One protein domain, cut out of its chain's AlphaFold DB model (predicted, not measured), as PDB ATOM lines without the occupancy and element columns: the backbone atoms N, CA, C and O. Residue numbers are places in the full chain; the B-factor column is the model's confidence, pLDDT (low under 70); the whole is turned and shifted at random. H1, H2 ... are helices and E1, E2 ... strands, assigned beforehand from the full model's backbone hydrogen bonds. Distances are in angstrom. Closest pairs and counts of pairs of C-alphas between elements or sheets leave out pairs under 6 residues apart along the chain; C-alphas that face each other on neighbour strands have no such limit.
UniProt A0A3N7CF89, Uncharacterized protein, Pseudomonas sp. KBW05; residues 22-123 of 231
ATOM      1  N   ILE A  22     -25.058 -24.261  37.491       92.81
ATOM      2  CA  ILE A  22     -24.376 -25.193  36.572       92.81
ATOM      3  C   ILE A  22     -23.287 -24.487  35.760       92.81
ATOM      4  O   ILE A  22     -22.203 -25.042  35.567       92.81
ATOM      5  N   ALA A  23     -23.550 -23.269  35.278       92.62
ATOM      6  CA  ALA A  23     -22.551 -22.476  34.568       92.62
ATOM      7  C   ALA A  23     -21.336 -22.190  35.458       92.62
ATOM      8  O   ALA A  23     -20.201 -22.353  35.010       92.62
ATOM      9  N   GLN A  24     -21.562 -21.832  36.726       92.50
ATOM     10  CA  GLN A  24     -20.477 -21.565  37.671       92.50
ATOM     11  C   GLN A  24     -19.645 -22.818  37.961       92.50
ATOM     12  O   GLN A  24     -18.417 -22.760  37.901       92.50
ATOM     13  N   THR A  25     -20.286 -23.968  38.193       94.50
ATOM     14  CA  THR A  25     -19.558 -25.232  38.362       94.50
ATOM     15  C   THR A  25     -18.754 -25.586  37.114       94.50
ATOM     16  O   THR A  25     -17.597 -25.966  37.239       94.50
ATOM     17  N   ASN A  26     -19.308 -25.428  35.908       95.00
ATOM     18  CA  ASN A  26     -18.587 -25.721  34.663       95.00
ATOM     19  C   ASN A  26     -17.390 -24.795  34.420       95.00
ATOM     20  O   ASN A  26     -16.382 -25.246  33.884       95.00
ATOM     21  N   ALA A  27     -17.492 -23.522  34.810       95.31
ATOM     22  CA  ALA A  27     -16.390 -22.571  34.695       95.31
ATOM     23  C   ALA A  27     -15.200 -22.957  35.589       95.31
ATOM     24  O   ALA A  27     -14.051 -22.743  35.213       95.31
ATOM     25  N   LEU A  28     -15.475 -23.540  36.758       95.88
ATOM     26  CA  LEU A  28     -14.455 -23.956  37.721       95.88
ATOM     27  C   LEU A  28     -13.965 -25.395  37.501       95.88
ATOM     28  O   LEU A  28     -12.804 -25.704  37.753       95.88
ATOM     29  N   ILE A  29     -14.859 -26.280  37.054       95.81
ATOM     30  CA  ILE A  29     -14.644 -27.721  36.912       95.81
ATOM     31  C   ILE A  29     -15.111 -28.140  35.507       95.81
ATOM     32  O   ILE A  29     -16.251 -28.584  35.320       95.81
ATOM     33  N   PRO A  30     -14.248 -28.006  34.482       91.81
ATOM     34  CA  PRO A  30     -14.626 -28.314  33.103       91.81
ATOM     35  C   PRO A  30     -14.848 -29.819  32.896       91.81
ATOM     36  O   PRO A  30     -15.779 -30.227  32.193       91.81
ATOM     37  N   THR A  31     -14.056 -30.649  33.576       93.81
ATOM     38  CA  THR A  31     -14.080 -32.113  33.472       93.81
ATOM     39  C   THR A  31     -14.629 -32.726  34.751       93.81
ATOM     40  O   THR A  31     -14.231 -32.338  35.844       93.81
ATOM     41  N   ALA A  32     -15.541 -33.691  34.621       93.12
ATOM     42  CA  ALA A  32     -16.098 -34.390  35.773       93.12
ATOM     43  C   ALA A  32     -15.031 -35.209  36.526       93.12
ATOM     44  O   ALA A  32     -14.145 -35.798  35.909       93.12
ATOM     45  N   GLY A  33     -15.154 -35.285  37.851       89.69
ATOM     46  CA  GLY A  33     -14.247 -36.011  38.735       89.69
ATOM     47  C   GLY A  33     -14.629 -35.851  40.208       89.69
ATOM     48  O   GLY A  33     -15.680 -35.307  40.535       89.69
ATOM     49  N   THR A  34     -13.769 -36.328  41.107       82.81
ATOM     50  CA  THR A  34     -13.963 -36.211  42.568       82.81
ATOM     51  C   THR A  34     -13.366 -34.927  43.156       82.81
ATOM     52  O   THR A  34     -13.518 -34.653  44.344       82.81
ATOM     53  N   THR A  35     -12.682 -34.121  42.339       90.38
ATOM     54  CA  THR A  35     -12.105 -32.834  42.744       90.38
ATOM     55  C   THR A  35     -13.189 -31.770  42.913       90.38
ATOM     56  O   THR A  35     -14.111 -31.689  42.101       90.38
ATOM     57  N   SER A  36     -13.055 -30.939  43.950       95.12
ATOM     58  CA  SER A  36     -13.894 -29.760  44.171       95.12
ATOM     59  C   SER A  36     -13.223 -28.460  43.743       95.12
ATOM     60  O   SER A  36     -12.002 -28.376  43.602       95.12
ATOM     61  N   ALA A  37     -14.039 -27.421  43.593       95.81
ATOM     62  CA  ALA A  37     -13.605 -26.039  43.454       95.81
ATOM     63  C   ALA A  37     -14.478 -25.118  44.313       95.81
ATOM     64  O   ALA A  37     -15.553 -25.512  44.768       95.81
ATOM     65  N   HIS A  38     -14.029 -23.879  44.522       95.12
ATOM     66  CA  HIS A  38     -14.765 -22.892  45.310       95.12
ATOM     67  C   HIS A  38     -15.385 -21.807  44.439       95.12
ATOM     68  O   HIS A  38     -14.707 -21.207  43.608       95.12
ATOM     69  N   ILE A  39     -16.656 -21.497  44.697       92.19
ATOM     70  CA  ILE A  39     -17.308 -20.293  44.177       92.19
ATOM     71  C   ILE A  39     -17.003 -19.148  45.141       92.19
ATOM     72  O   ILE A  39     -17.302 -19.230  46.338       92.19
ATOM     73  N   VAL A  40     -16.414 -18.079  44.608       91.00
ATOM     74  CA  VAL A  40     -15.988 -16.901  45.368       91.00
ATOM     75  C   VAL A  40     -16.853 -15.702  44.993       91.00
ATOM     76  O   VAL A  40     -16.999 -15.385  43.815       91.00
ATOM     77  N   MET A  41     -17.401 -15.017  45.995       87.88
ATOM     78  CA  MET A  41     -18.168 -13.780  45.831       87.88
ATOM     79  C   MET A  41     -17.594 -12.718  46.766       87.88
ATOM     80  O   MET A  41     -17.406 -12.981  47.950       87.88
ATOM     81  N   ASN A  42     -17.274 -11.533  46.235       89.12
ATOM     82  CA  ASN A  42     -16.634 -10.440  46.984       89.12
ATOM     83  C   ASN A  42     -15.403 -10.888  47.804       89.12
ATOM     84  O   ASN A  42     -15.216 -10.471  48.942       89.12
ATOM     85  N   GLY A  43     -14.582 -11.781  47.241       90.00
ATOM     86  CA  GLY A  43     -13.387 -12.319  47.905       90.00
ATOM     87  C   GLY A  43     -13.651 -13.403  48.959       90.00
ATOM     88  O   GLY A  43     -12.699 -13.962  49.495       90.00
ATOM     89  N   VAL A  44     -14.911 -13.753  49.230       90.38
ATOM     90  CA  VAL A  44     -15.292 -14.794  50.196       90.38
ATOM     91  C   VAL A  44     -15.634 -16.089  49.463       90.38
ATOM     92  O   VAL A  44     -16.420 -16.081  48.517       90.38
ATOM     93  N   LYS A  45     -15.077 -17.224  49.904       92.81
ATOM     94  CA  LYS A  45     -15.469 -18.552  49.403       92.81
ATOM     95  C   LYS A  45     -16.856 -18.900  49.939       92.81
ATOM     96  O   LYS A  45     -16.994 -19.301  51.092       92.81
ATOM     97  N   ILE A  46     -17.891 -18.730  49.129       91.31
ATOM     98  CA  ILE A  46     -19.277 -18.972  49.550       91.31
ATOM     99  C   ILE A  46     -19.663 -20.435  49.385       91.31
ATOM    100  O   ILE A  46     -20.373 -20.972  50.236       91.31
ATOM    101  N   SER A  47     -19.170 -21.094  48.337       93.44
ATOM    102  CA  SER A  47     -19.524 -22.479  48.036       93.44
ATOM    103  C   SER A  47     -18.321 -23.346  47.735       93.44
ATOM    104  O   SER A  47     -17.356 -22.872  47.145       93.44
ATOM    105  N   GLU A  48     -18.430 -24.625  48.074       95.81
ATOM    106  CA  GLU A  48     -17.641 -25.701  47.479       95.81
ATOM    107  C   GLU A  48     -18.540 -26.470  46.497       95.81
ATOM    108  O   GLU A  48     -19.696 -26.750  46.828       95.81
ATOM    109  N   THR A  49     -18.038 -26.767  45.295       96.62
ATOM    110  CA  THR A  49     -18.789 -27.412  44.207       96.62
ATOM    111  C   THR A  49     -18.028 -28.581  43.585       96.62
ATOM    112  O   THR A  49     -16.798 -28.605  43.614       96.62
ATOM    113  N   TRP A  50     -18.767 -29.528  43.003       97.75
ATOM    114  CA  TRP A  50     -18.271 -30.703  42.290       97.75
ATOM    115  C   TRP A  50     -19.054 -30.931  41.000       97.75
ATOM    116  O   TRP A  50     -20.219 -30.543  40.869       97.75
ATOM    117  N   LYS A  51     -18.419 -31.649  40.074       97.31
ATOM    118  CA  LYS A  51     -19.038 -32.154  38.850       97.31
ATOM    119  C   LYS A  51     -18.731 -33.636  38.706       97.31
ATOM    120  O   LYS A  51     -17.568 -34.017  38.629       97.31
ATOM    121  N   SER A  52     -19.758 -34.464  38.593       96.81
ATOM    122  CA  SER A  52     -19.631 -35.905  38.379       96.81
ATOM    123  C   SER A  52     -20.322 -36.321  37.081       96.81
ATOM    124  O   SER A  52     -21.309 -35.716  36.662       96.81
ATOM    125  N   SER A  53     -19.817 -37.382  36.463       96.00
ATOM    126  CA  SER A  53     -20.499 -38.088  35.378       96.00
ATOM    127  C   SER A  53     -20.900 -39.457  35.897       96.00
ATOM    128  O   SER A  53     -20.073 -40.167  36.467       96.00
ATOM    129  N   VAL A  54     -22.163 -39.819  35.706       96.69
ATOM    130  CA  VAL A  54     -22.692 -41.138  36.063       96.69
ATOM    131  C   VAL A  54     -23.193 -41.849  34.807       96.69
ATOM    132  O   VAL A  54     -22.973 -41.389  33.682       96.69
ATOM    133  N   THR A  55     -23.826 -43.008  34.982       97.06
ATOM    134  CA  THR A  55     -24.300 -43.830  33.865       97.06
ATOM    135  C   THR A  55     -25.224 -43.070  32.898       97.06
ATOM    136  O   THR A  55     -25.805 -42.029  33.225       97.06
ATOM    137  N   TYR A  56     -25.315 -43.588  31.672       97.25
ATOM    138  CA  TYR A  56     -26.049 -42.995  30.546       97.25
ATOM    139  C   TYR A  56     -25.608 -41.568  30.174       97.25
ATOM    140  O   TYR A  56     -26.356 -40.824  29.550       97.25
ATOM    141  N   GLY A  57     -24.391 -41.162  30.558       95.12
ATOM    142  CA  GLY A  57     -23.858 -39.826  30.272       95.12
ATOM    143  C   GLY A  57     -24.510 -38.706  31.088       95.12
ATOM    144  O   GLY A  57     -24.373 -37.533  30.737       95.12
ATOM    145  N   THR A  58     -25.225 -39.048  32.164       97.81
ATOM    146  CA  THR A  58     -25.870 -38.069  33.044       97.81
ATOM    147  C   THR A  58     -24.809 -37.283  33.807       97.81
ATOM    148  O   THR A  58     -23.963 -37.862  34.492       97.81
ATOM    149  N   GLN A  59     -24.859 -35.956  33.702       97.50
ATOM    150  CA  GLN A  59     -23.987 -35.072  34.471       97.50
ATOM    151  C   GLN A  59     -24.686 -34.647  35.754       97.50
ATOM    152  O   GLN A  59     -25.849 -34.246  35.718       97.50
ATOM    153  N   VAL A  60     -23.959 -34.719  36.865       98.31
ATOM    154  CA  VAL A  60     -24.425 -34.347  38.200       98.31
ATOM    155  C   VAL A  60     -23.556 -33.209  38.718       98.31
ATOM    156  O   VAL A  60     -22.334 -33.316  38.770       98.31
ATOM    157  N   TYR A  61     -24.202 -32.119  39.093       98.00
ATOM    158  CA  TYR A  61     -23.605 -30.922  39.661       98.00
ATOM    159  C   TYR A  61     -24.000 -30.865  41.124       98.00
ATOM    160  O   TYR A  61     -25.183 -30.983  41.435       98.00
ATOM    161  N   SER A  62     -23.044 -30.693  42.024       97.50
ATOM    162  CA  SER A  62     -23.359 -30.535  43.440       97.50
ATOM    163  C   SER A  62     -22.602 -29.373  44.045       97.50
ATOM    164  O   SER A  62     -21.524 -28.990  43.583       97.50
ATOM    165  N   TYR A  63     -23.198 -28.766  45.061       95.50
ATOM    166  CA  TYR A  63     -22.599 -27.652  45.776       95.50
ATOM    167  C   TYR A  63     -23.209 -27.494  47.162       95.50
ATOM    168  O   TYR A  63     -24.369 -27.826  47.398       95.50
ATOM    169  N   ARG A  64     -22.414 -26.961  48.089       95.38
ATOM    170  CA  ARG A  64     -22.874 -26.560  49.426       95.38
ATOM    171  C   ARG A  64     -22.381 -25.175  49.770       95.38
ATOM    172  O   ARG A  64     -21.277 -24.793  49.379       95.38
ATOM    173  N   GLN A  65     -23.174 -24.449  50.545       93.00
ATOM    174  CA  GLN A  65     -22.739 -23.199  51.150       93.00
ATOM    175  C   GLN A  65     -21.811 -23.476  52.346       93.00
ATOM    176  O   GLN A  65     -22.211 -24.141  53.306       93.00
ATOM    177  N   ILE A  66     -20.583 -22.953  52.310       93.31
ATOM    178  CA  ILE A  66     -19.569 -23.161  53.361       93.31
ATOM    179  C   ILE A  66     -19.404 -21.940  54.275       93.31
ATOM    180  O   ILE A  66     -19.248 -22.102  55.485       93.31
ATOM    181  N   SER A  67     -19.582 -20.733  53.741       90.94
ATOM    182  CA  SER A  67     -19.522 -19.478  54.505       90.94
ATOM    183  C   SER A  67     -20.910 -18.973  54.894       90.94
ATOM    184  O   SER A  67     -21.925 -19.450  54.379       90.94
ATOM    185  N   ASP A  68     -20.979 -18.017  55.816       87.25
ATOM    186  CA  ASP A  68     -22.250 -17.380  56.165       87.25
ATOM    187  C   ASP A  68     -22.809 -16.555  54.990       87.25
ATOM    188  O   ASP A  68     -22.041 -16.115  54.129       87.25
ATOM    189  N   PRO A  69     -24.145 -16.382  54.902       82.62
ATOM    190  CA  PRO A  69     -24.753 -15.616  53.820       82.62
ATOM    191  C   PRO A  69     -24.206 -14.188  53.780       82.62
ATOM    192  O   PRO A  69     -24.157 -13.503  54.802       82.62
ATOM    193  N   LEU A  70     -23.835 -13.720  52.589       85.06
ATOM    194  CA  LEU A  70     -23.473 -12.320  52.398       85.06
ATOM    195  C   LEU A  70     -24.739 -11.452  52.319       85.06
ATOM    196  O   LEU A  70     -25.738 -11.886  51.735       85.06
ATOM    197  N   PRO A  71     -24.707 -10.208  52.832       87.19
ATOM    198  CA  PRO A  71     -25.807  -9.266  52.652       87.19
ATOM    199  C   PRO A  71     -26.173  -9.112  51.172       87.19
ATOM    200  O   PRO A  71     -25.298  -8.882  50.340       87.19
ATOM    201  N   ASN A  72     -27.467  -9.204  50.855       83.44
ATOM    202  CA  ASN A  72     -28.025  -9.119  49.497       83.44
ATOM    203  C   ASN A  72     -27.666 -10.277  48.542       83.44
ATOM    204  O   ASN A  72     -27.981 -10.188  47.356       83.44
ATOM    205  N   PHE A  73     -27.067 -11.368  49.030       81.00
ATOM    206  CA  PHE A  73     -26.867 -12.589  48.243       81.00
ATOM    207  C   PHE A  73     -27.822 -13.702  48.689       81.00
ATOM    208  O   PHE A  73     -28.180 -13.776  49.868       81.00
ATOM    209  N   PRO A  74     -28.236 -14.597  47.772       75.31
ATOM    210  CA  PRO A  74     -29.044 -15.752  48.133       75.31
ATOM    211  C   PRO A  74     -28.340 -16.648  49.155       75.31
ATOM    212  O   PRO A  74     -27.167 -16.988  48.999       75.31
ATOM    213  N   GLN A  75     -29.088 -17.086  50.166       84.12
ATOM    214  CA  GLN A  75     -28.693 -18.201  51.016       84.12
ATOM    215  C   GLN A  75     -29.135 -19.511  50.364       84.12
ATOM    216  O   GLN A  75     -30.275 -19.635  49.911       84.12
ATOM    217  N   PHE A  76     -28.258 -20.507  50.363       88.44
ATOM    218  CA  PHE A  76     -28.553 -21.834  49.844       88.44
ATOM    219  C   PHE A  76     -27.964 -22.922  50.740       88.44
ATOM    220  O   PHE A  76     -27.172 -22.681  51.650       88.44
ATOM    221  N   GLY A  77     -28.453 -24.139  50.536       93.31
ATOM    222  CA  GLY A  77     -28.062 -25.299  51.318       93.31
ATOM    223  C   GLY A  77     -27.071 -26.184  50.580       93.31
ATOM    224  O   GLY A  77     -26.216 -25.688  49.847       93.31
ATOM    225  N   GLY A  78     -27.178 -27.490  50.801       96.19
ATOM    226  CA  GLY A  78     -26.564 -28.476  49.921       96.19
ATOM    227  C   GLY A  78     -27.533 -28.837  48.807       96.19
ATOM    228  O   GLY A  78     -28.696 -29.144  49.070       96.19
ATOM    229  N   GLU A  79     -27.063 -28.790  47.571       96.75
ATOM    230  CA  GLU A  79     -27.873 -29.054  46.390       96.75
ATOM    231  C   GLU A  79     -27.142 -29.992  45.437       96.75
ATOM    232  O   GLU A  79     -25.917 -29.947  45.296       96.75
ATOM    233  N   VAL A  80     -27.918 -30.861  44.800       98.38
ATOM    234  CA  VAL A  80     -27.477 -31.791  43.768       98.38
ATOM    235  C   VAL A  80     -28.446 -31.662  42.607       98.38
ATOM    236  O   VAL A  80     -29.647 -31.862  42.777       98.38
ATOM    237  N   ILE A  81     -27.923 -31.360  41.424       98.31
ATOM    238  CA  ILE A  81     -28.677 -31.195  40.187       98.31
ATOM    239  C   ILE A  81     -28.099 -32.151  39.150       98.31
ATOM    240  O   ILE A  81     -26.963 -31.991  38.711       98.31
ATOM    241  N   ALA A  82     -28.888 -33.119  38.706       98.56
ATOM    242  CA  ALA A  82     -28.581 -33.904  37.525       98.56
ATOM    243  C   ALA A  82     -29.289 -33.359  36.295       98.56
ATOM    244  O   ALA A  82     -30.442 -32.930  36.361       98.56
ATOM    245  N   LYS A  83     -28.585 -33.405  35.166       98.00
ATOM    246  CA  LYS A  83     -29.092 -32.996  33.857       98.00
ATOM    247  C   LYS A  83     -29.286 -34.217  32.966       98.00
ATOM    248  O   LYS A  83     -28.343 -34.981  32.752       98.00
ATOM    249  N   VAL A  84     -30.482 -34.356  32.399       97.94
ATOM    250  CA  VAL A  84     -30.750 -35.361  31.364       97.94
ATOM    251  C   VAL A  84     -29.932 -35.016  30.105       97.94
ATOM    252  O   VAL A  84     -29.941 -33.862  29.664       97.94
ATOM    253  N   PRO A  85     -29.204 -35.972  29.498       95.44
ATOM    254  CA  PRO A  85     -28.286 -35.674  28.400       95.44
ATOM    255  C   PRO A  85     -28.956 -35.015  27.186       95.44
ATOM    256  O   PRO A  85     -29.880 -35.561  26.584       95.44
ATOM    257  N   GLY A  86     -28.421 -33.867  26.765       92.94
ATOM    258  CA  GLY A  86     -28.831 -33.177  25.536       92.94
ATOM    259  C   GLY A  86     -30.119 -32.351  25.629       92.94
ATOM    260  O   GLY A  86     -30.513 -31.776  24.623       92.94
ATOM    261  N   VAL A  87     -30.751 -32.252  26.803       94.12
ATOM    262  CA  VAL A  87     -31.980 -31.466  27.007       94.12
ATOM    263  C   VAL A  87     -31.910 -30.633  28.286       94.12
ATOM    264  O   VAL A  87     -31.140 -30.930  29.197       94.12
ATOM    265  N   GLU A  88     -32.724 -29.582  28.379       94.81
ATOM    266  CA  GLU A  88     -32.840 -28.730  29.571       94.81
ATOM    267  C   GLU A  88     -33.863 -29.309  30.562       94.81
ATOM    268  O   GLU A  88     -34.852 -28.673  30.918       94.81
ATOM    269  N   VAL A  89     -33.623 -30.559  30.973       97.25
ATOM    270  CA  VAL A  89     -34.429 -31.299  31.952       97.25
ATOM    271  C   VAL A  89     -33.536 -31.722  33.108       97.25
ATOM    272  O   VAL A  89     -32.460 -32.293  32.912       97.25
ATOM    273  N   TYR A  90     -34.007 -31.443  34.316       98.38
ATOM    274  CA  TYR A  90     -33.255 -31.507  35.553       98.38
ATOM    275  C   TYR A  90     -34.011 -32.270  36.630       98.38
ATOM    276  O   TYR A  90     -35.236 -32.200  36.737       98.38
ATOM    277  N   PHE A  91     -33.262 -32.966  37.472       98.81
ATOM    278  CA  PHE A  91     -33.779 -33.662  38.642       98.81
ATOM    279  C   PHE A  91     -32.711 -33.686  39.723       98.81
ATOM    280  O   PHE A  91     -31.519 -33.651  39.425       98.81
ATOM    281  N   GLY A  92     -33.117 -33.715  40.984       98.44
ATOM    282  CA  GLY A  92     -32.145 -33.532  42.042       98.44
ATOM    283  C   GLY A  92     -32.716 -33.510  43.439       98.44
ATOM    284  O   GLY A  92     -33.866 -33.867  43.695       98.44
ATOM    285  N   GLU A  93     -31.871 -33.089  44.362       98.25
ATOM    286  CA  GLU A  93     -32.185 -33.016  45.775       98.25
ATOM    287  C   GLU A  93     -31.565 -31.783  46.412       98.25
ATOM    288  O   GLU A  93     -30.532 -31.277  45.978       98.25
ATOM    289  N   TRP A  94     -32.224 -31.312  47.459       97.81
ATOM    290  CA  TRP A  94     -31.807 -30.156  48.231       97.81
ATOM    291  C   TRP A  94     -31.956 -30.458  49.715       97.81
ATOM    292  O   TRP A  94     -32.923 -31.102  50.128       97.81
ATOM    293  N   ALA A  95     -31.035 -29.959  50.525       97.44
ATOM    294  CA  ALA A  95     -31.136 -29.935  51.976       97.44
ATOM    295  C   ALA A  95     -30.691 -28.566  52.503       97.44
ATOM    296  O   ALA A  95     -29.862 -27.912  51.870       97.44
ATOM    297  N   PRO A  96     -31.189 -28.115  53.669       95.50
ATOM    298  CA  PRO A  96     -30.740 -26.859  54.261       95.50
ATOM    299  C   PRO A  96     -29.232 -26.876  54.533       95.50
ATOM    300  O   PRO A  96     -28.639 -27.938  54.739       95.50
ATOM    301  N   ARG A  97     -28.611 -25.692  54.596       93.44
ATOM    302  CA  ARG A  97     -27.198 -25.562  54.986       93.44
ATOM    303  C   ARG A  97     -26.977 -26.250  56.336       93.44
ATOM    304  O   ARG A  97     -27.773 -26.082  57.260       93.44
ATOM    305  N   LYS A  98     -25.887 -27.009  56.451       91.25
ATOM    306  CA  LYS A  98     -25.456 -27.561  57.736       91.25
ATOM    307  C   LYS A  98     -25.114 -26.420  58.700       91.25
ATOM    308  O   LYS A  98     -24.507 -25.427  58.309       91.25
ATOM    309  N   THR A  99     -25.534 -26.544  59.953       87.81
ATOM    310  CA  THR A  99     -25.262 -25.534  60.979       87.81
ATOM    311  C   THR A  99     -23.783 -25.530  61.379       87.81
ATOM    312  O   THR A  99     -23.091 -26.544  61.268       87.81
ATOM    313  N   GLY A 100     -23.306 -24.379  61.859       85.50
ATOM    314  CA  GLY A 100     -21.925 -24.197  62.309       85.50
ATOM    315  C   GLY A 100     -20.910 -23.998  61.179       85.50
ATOM    316  O   GLY A 100     -21.245 -24.028  59.991       85.50
ATOM    317  N   VAL A 101     -19.655 -23.783  61.577       83.94
ATOM    318  CA  VAL A 101     -18.527 -23.572  60.658       83.94
ATOM    319  C   VAL A 101     -18.319 -24.827  59.815       83.94
ATOM    320  O   VAL A 101     -18.117 -25.918  60.348       83.94
ATOM    321  N   GLN A 102     -18.382 -24.671  58.494       88.88
ATOM    322  CA  GLN A 102     -18.136 -25.763  57.561       88.88
ATOM    323  C   GLN A 102     -16.651 -25.814  57.195       88.88
ATOM    324  O   GLN A 102     -16.043 -24.761  57.004       88.88
ATOM    325  N   PRO A 103     -16.054 -27.010  57.059       88.69
ATOM    326  CA  PRO A 103     -14.694 -27.116  56.554       88.69
ATOM    327  C   PRO A 103     -14.631 -26.654  55.094       88.69
ATOM    328  O   PRO A 103     -15.547 -26.940  54.323       88.69
ATOM    329  N   ASP A 104     -13.514 -26.031  54.707       83.00
ATOM    330  CA  ASP A 104     -13.227 -25.621  53.322       83.00
ATOM    331  C   ASP A 104     -13.225 -26.797  52.338       83.00
ATOM    332  O   ASP A 104     -13.458 -26.594  51.149       83.00
ATOM    333  N   LYS A 105     -12.918 -28.006  52.822       86.69
ATOM    334  CA  LYS A 105     -12.904 -29.243  52.041       86.69
ATOM    335  C   LYS A 105     -13.767 -30.292  52.722       86.69
ATOM    336  O   LYS A 105     -13.444 -30.737  53.823       86.69
ATOM    337  N   GLY A 106     -14.850 -30.699  52.072       89.12
ATOM    338  CA  GLY A 106     -15.709 -31.774  52.556       89.12
ATOM    339  C   GLY A 106     -16.918 -31.993  51.659       89.12
ATOM    340  O   GLY A 106     -17.426 -31.056  51.061       89.12
ATOM    341  N   THR A 107     -17.408 -33.226  51.580       93.25
ATOM    342  CA  THR A 107     -18.509 -33.593  50.673       93.25
ATOM    343  C   THR A 107     -19.871 -33.683  51.352       93.25
ATOM    344  O   THR A 107     -20.860 -34.061  50.728       93.25
ATOM    345  N   ASP A 108     -19.957 -33.293  52.626       94.81
ATOM    346  CA  ASP A 108     -21.214 -33.292  53.365       94.81
ATOM    347  C   ASP A 108     -22.128 -32.142  52.914       94.81
ATOM    348  O   ASP A 108     -22.015 -30.996  53.361       94.81
ATOM    349  N   LEU A 109     -23.055 -32.484  52.022       96.81
ATOM    350  CA  LEU A 109     -24.129 -31.635  51.506       96.81
ATOM    351  C   LEU A 109     -25.347 -31.574  52.460       96.81
ATOM    352  O   LEU A 109     -26.390 -31.042  52.093       96.81
ATOM    353  N   ASN A 110     -25.266 -32.139  53.672       97.00
ATOM    354  CA  ASN A 110     -26.358 -32.225  54.653       97.00
ATOM    355  C   ASN A 110     -27.604 -33.003  54.175       97.00
ATOM    356  O   ASN A 110     -28.707 -32.821  54.693       97.00
ATOM    357  N   LEU A 111     -27.455 -33.906  53.199       97.44
ATOM    358  CA  LEU A 111     -28.569 -34.663  52.598       97.44
ATOM    359  C   LEU A 111     -29.178 -35.724  53.539       97.44
ATOM    360  O   LEU A 111     -30.170 -36.380  53.217       97.44
ATOM    361  N   THR A 112     -28.621 -35.910  54.733       96.56
ATOM    362  CA  THR A 112     -29.248 -36.699  55.802       96.56
ATOM    363  C   THR A 112     -30.294 -35.908  56.591       96.56
ATOM    364  O   THR A 112     -31.060 -36.523  57.331       96.56
ATOM    365  N   SER A 113     -30.373 -34.583  56.403       96.88
ATOM    366  CA  SER A 113     -31.357 -33.710  57.046       96.88
ATOM    367  C   SER A 113     -32.792 -34.201  56.840       96.88
ATOM    368  O   SER A 113     -33.182 -34.586  55.735       96.88
ATOM    369  N   ALA A 114     -33.613 -34.103  57.889       95.62
ATOM    370  CA  ALA A 114     -35.048 -34.381  57.812       95.62
ATOM    371  C   ALA A 114     -35.773 -33.460  56.810       95.62
ATOM    372  O   ALA A 114     -36.761 -33.872  56.204       95.62
ATOM    373  N   ASN A 115     -35.231 -32.258  56.582       96.00
ATOM    374  CA  ASN A 115     -35.754 -31.260  55.646       96.00
ATOM    375  C   ASN A 115     -35.236 -31.447  54.210       96.00
ATOM    376  O   ASN A 115     -35.427 -30.564  53.374       96.00
ATOM    377  N   ARG A 116     -34.558 -32.564  53.913       97.69
ATOM    378  CA  ARG A 116     -34.189 -32.914  52.541       97.69
ATOM    379  C   ARG A 116     -35.443 -32.992  51.669       97.69
ATOM    380  O   ARG A 116     -36.430 -33.626  52.034       97.69
ATOM    381  N   THR A 117     -35.365 -32.431  50.472       97.44
ATOM    382  CA  THR A 117     -36.394 -32.547  49.436       97.44
ATOM    383  C   THR A 117     -35.794 -33.082  48.143       97.44
ATOM    384  O   THR A 117     -34.591 -32.984  47.911       97.44
ATOM    385  N   VAL A 118     -36.648 -33.672  47.309       98.44
ATOM    386  CA  VAL A 118     -36.329 -34.079  45.937       98.44
ATOM    387  C   VAL A 118     -37.154 -33.242  44.971       98.44
ATOM    388  O   VAL A 118     -38.298 -32.892  45.274       98.44
ATOM    389  N   PHE A 119     -36.593 -32.936  43.810       98.06
ATOM    390  CA  PHE A 119     -37.243 -32.100  42.809       98.06
ATOM    391  C   PHE A 119     -36.957 -32.587  41.390       98.06
ATOM    392  O   PHE A 119     -36.028 -33.354  41.137       98.06
ATOM    393  N   TYR A 120     -37.768 -32.090  40.462       98.38
ATOM    394  CA  TYR A 120     -37.532 -32.160  39.031       98.38
ATOM    395  C   TYR A 120     -38.109 -30.906  38.368       98.38
ATOM    396  O   TYR A 120     -39.073 -30.324  38.869       98.38
ATOM    397  N   ALA A 121     -37.499 -30.478  37.271       96.12
ATOM    398  CA  ALA A 121     -37.924 -29.331  36.479       96.12
ATOM    399  C   ALA A 121     -37.378 -29.467  35.057       96.12
ATOM    400  O   ALA A 121     -36.337 -30.084  34.851       96.12
ATOM    401  N   GLY A 122     -38.027 -28.862  34.070       94.44
ATOM    402  CA  GLY A 122     -37.489 -28.855  32.717       94.44
ATOM    403  C   GLY A 122     -38.218 -27.901  31.793       94.44
ATOM    404  O   GLY A 122     -39.340 -27.473  32.071       94.44
ATOM    405  N   GLU A 123     -37.559 -27.568  30.693       91.62
ATOM    406  CA  GLU A 123     -38.142 -26.798  29.598       91.62
ATOM    407  C   GLU A 123     -38.900 -27.712  28.631       91.62
ATOM    408  O   GLU A 123     -38.605 -28.901  28.515       91.62
TER     409      GLU A 123
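This is residues 22 to 123 of the 231 residues of an uncharacterized protein of Pseudomonas sp. KBW05 (UniProt A0A3N7CF89). One twisted, curling sheet of six strands forms a wall, with a short helix, H1, crossing one face near the E1 edge. The strands follow one another across it as a meander, each the antiparallel neighbour of the one before, and two long links, residues 66 to 77 and 96 to 116, leave from the same end of the sheet. The printed part has 102 residues, in the order H1 E1 E2 E3 E4 E5 E6; the class is mostly strand, with 49 residues, under half, in named elements. It is compact, with a radius of gyration of the C-alphas of 13.5 A and spans of 37 by 30 by 25 A.

H1, residues 22 to 28, is on the sheet at a height of 7.7 A. It lies over E2, residues 44 to 53, and E3, residues 59 to 65, only just, with 3 C-alphas falling on each. It runs across the strands, at 79 degrees to E2 on the local plane; their closest C-alphas, Thr 25 and Thr 49, are 6.3 A apart. Every O i to N i+4 pair in H1 is within hydrogen-bond range. E1, residues 36 to 41, and E2 form a hairpin, with N 39 and O 47 at 2.9 A. E2 and E3 form another, with N 50 and O 62 at 2.9 A. E4, residues 78 to 83, has N 81 at 2.8 A from O 61 of E3. E5, residues 89 to 95, has N 93 at 3.0 A from O 80 of E4. E6, residues 117 to 122, is an edge strand, with N 119 at 2.9 A from O 92 of E5. E1 and E6 are apart.

H1 begins at C-alpha 22, (-24.376, -25.193, 36.572), and is 10.1 A long. E2 is the longest strand, 28.1 A; E3 measures 20.5 A, E5 20.3 A, E6 17.2 A, E4 16.9 A and E1 16.6 A. E6 ends at C-alpha 122, (-37.489, -28.855, 32.717).

The two C-alphas farthest apart, of Tyr 56 and Pro 71, are 40.3 A apart. The printed part has no cut. The links E3 to E4 and E5 to E6 are long. Mean pLDDT of the printed part is 93.4, and no printed residue is under 70.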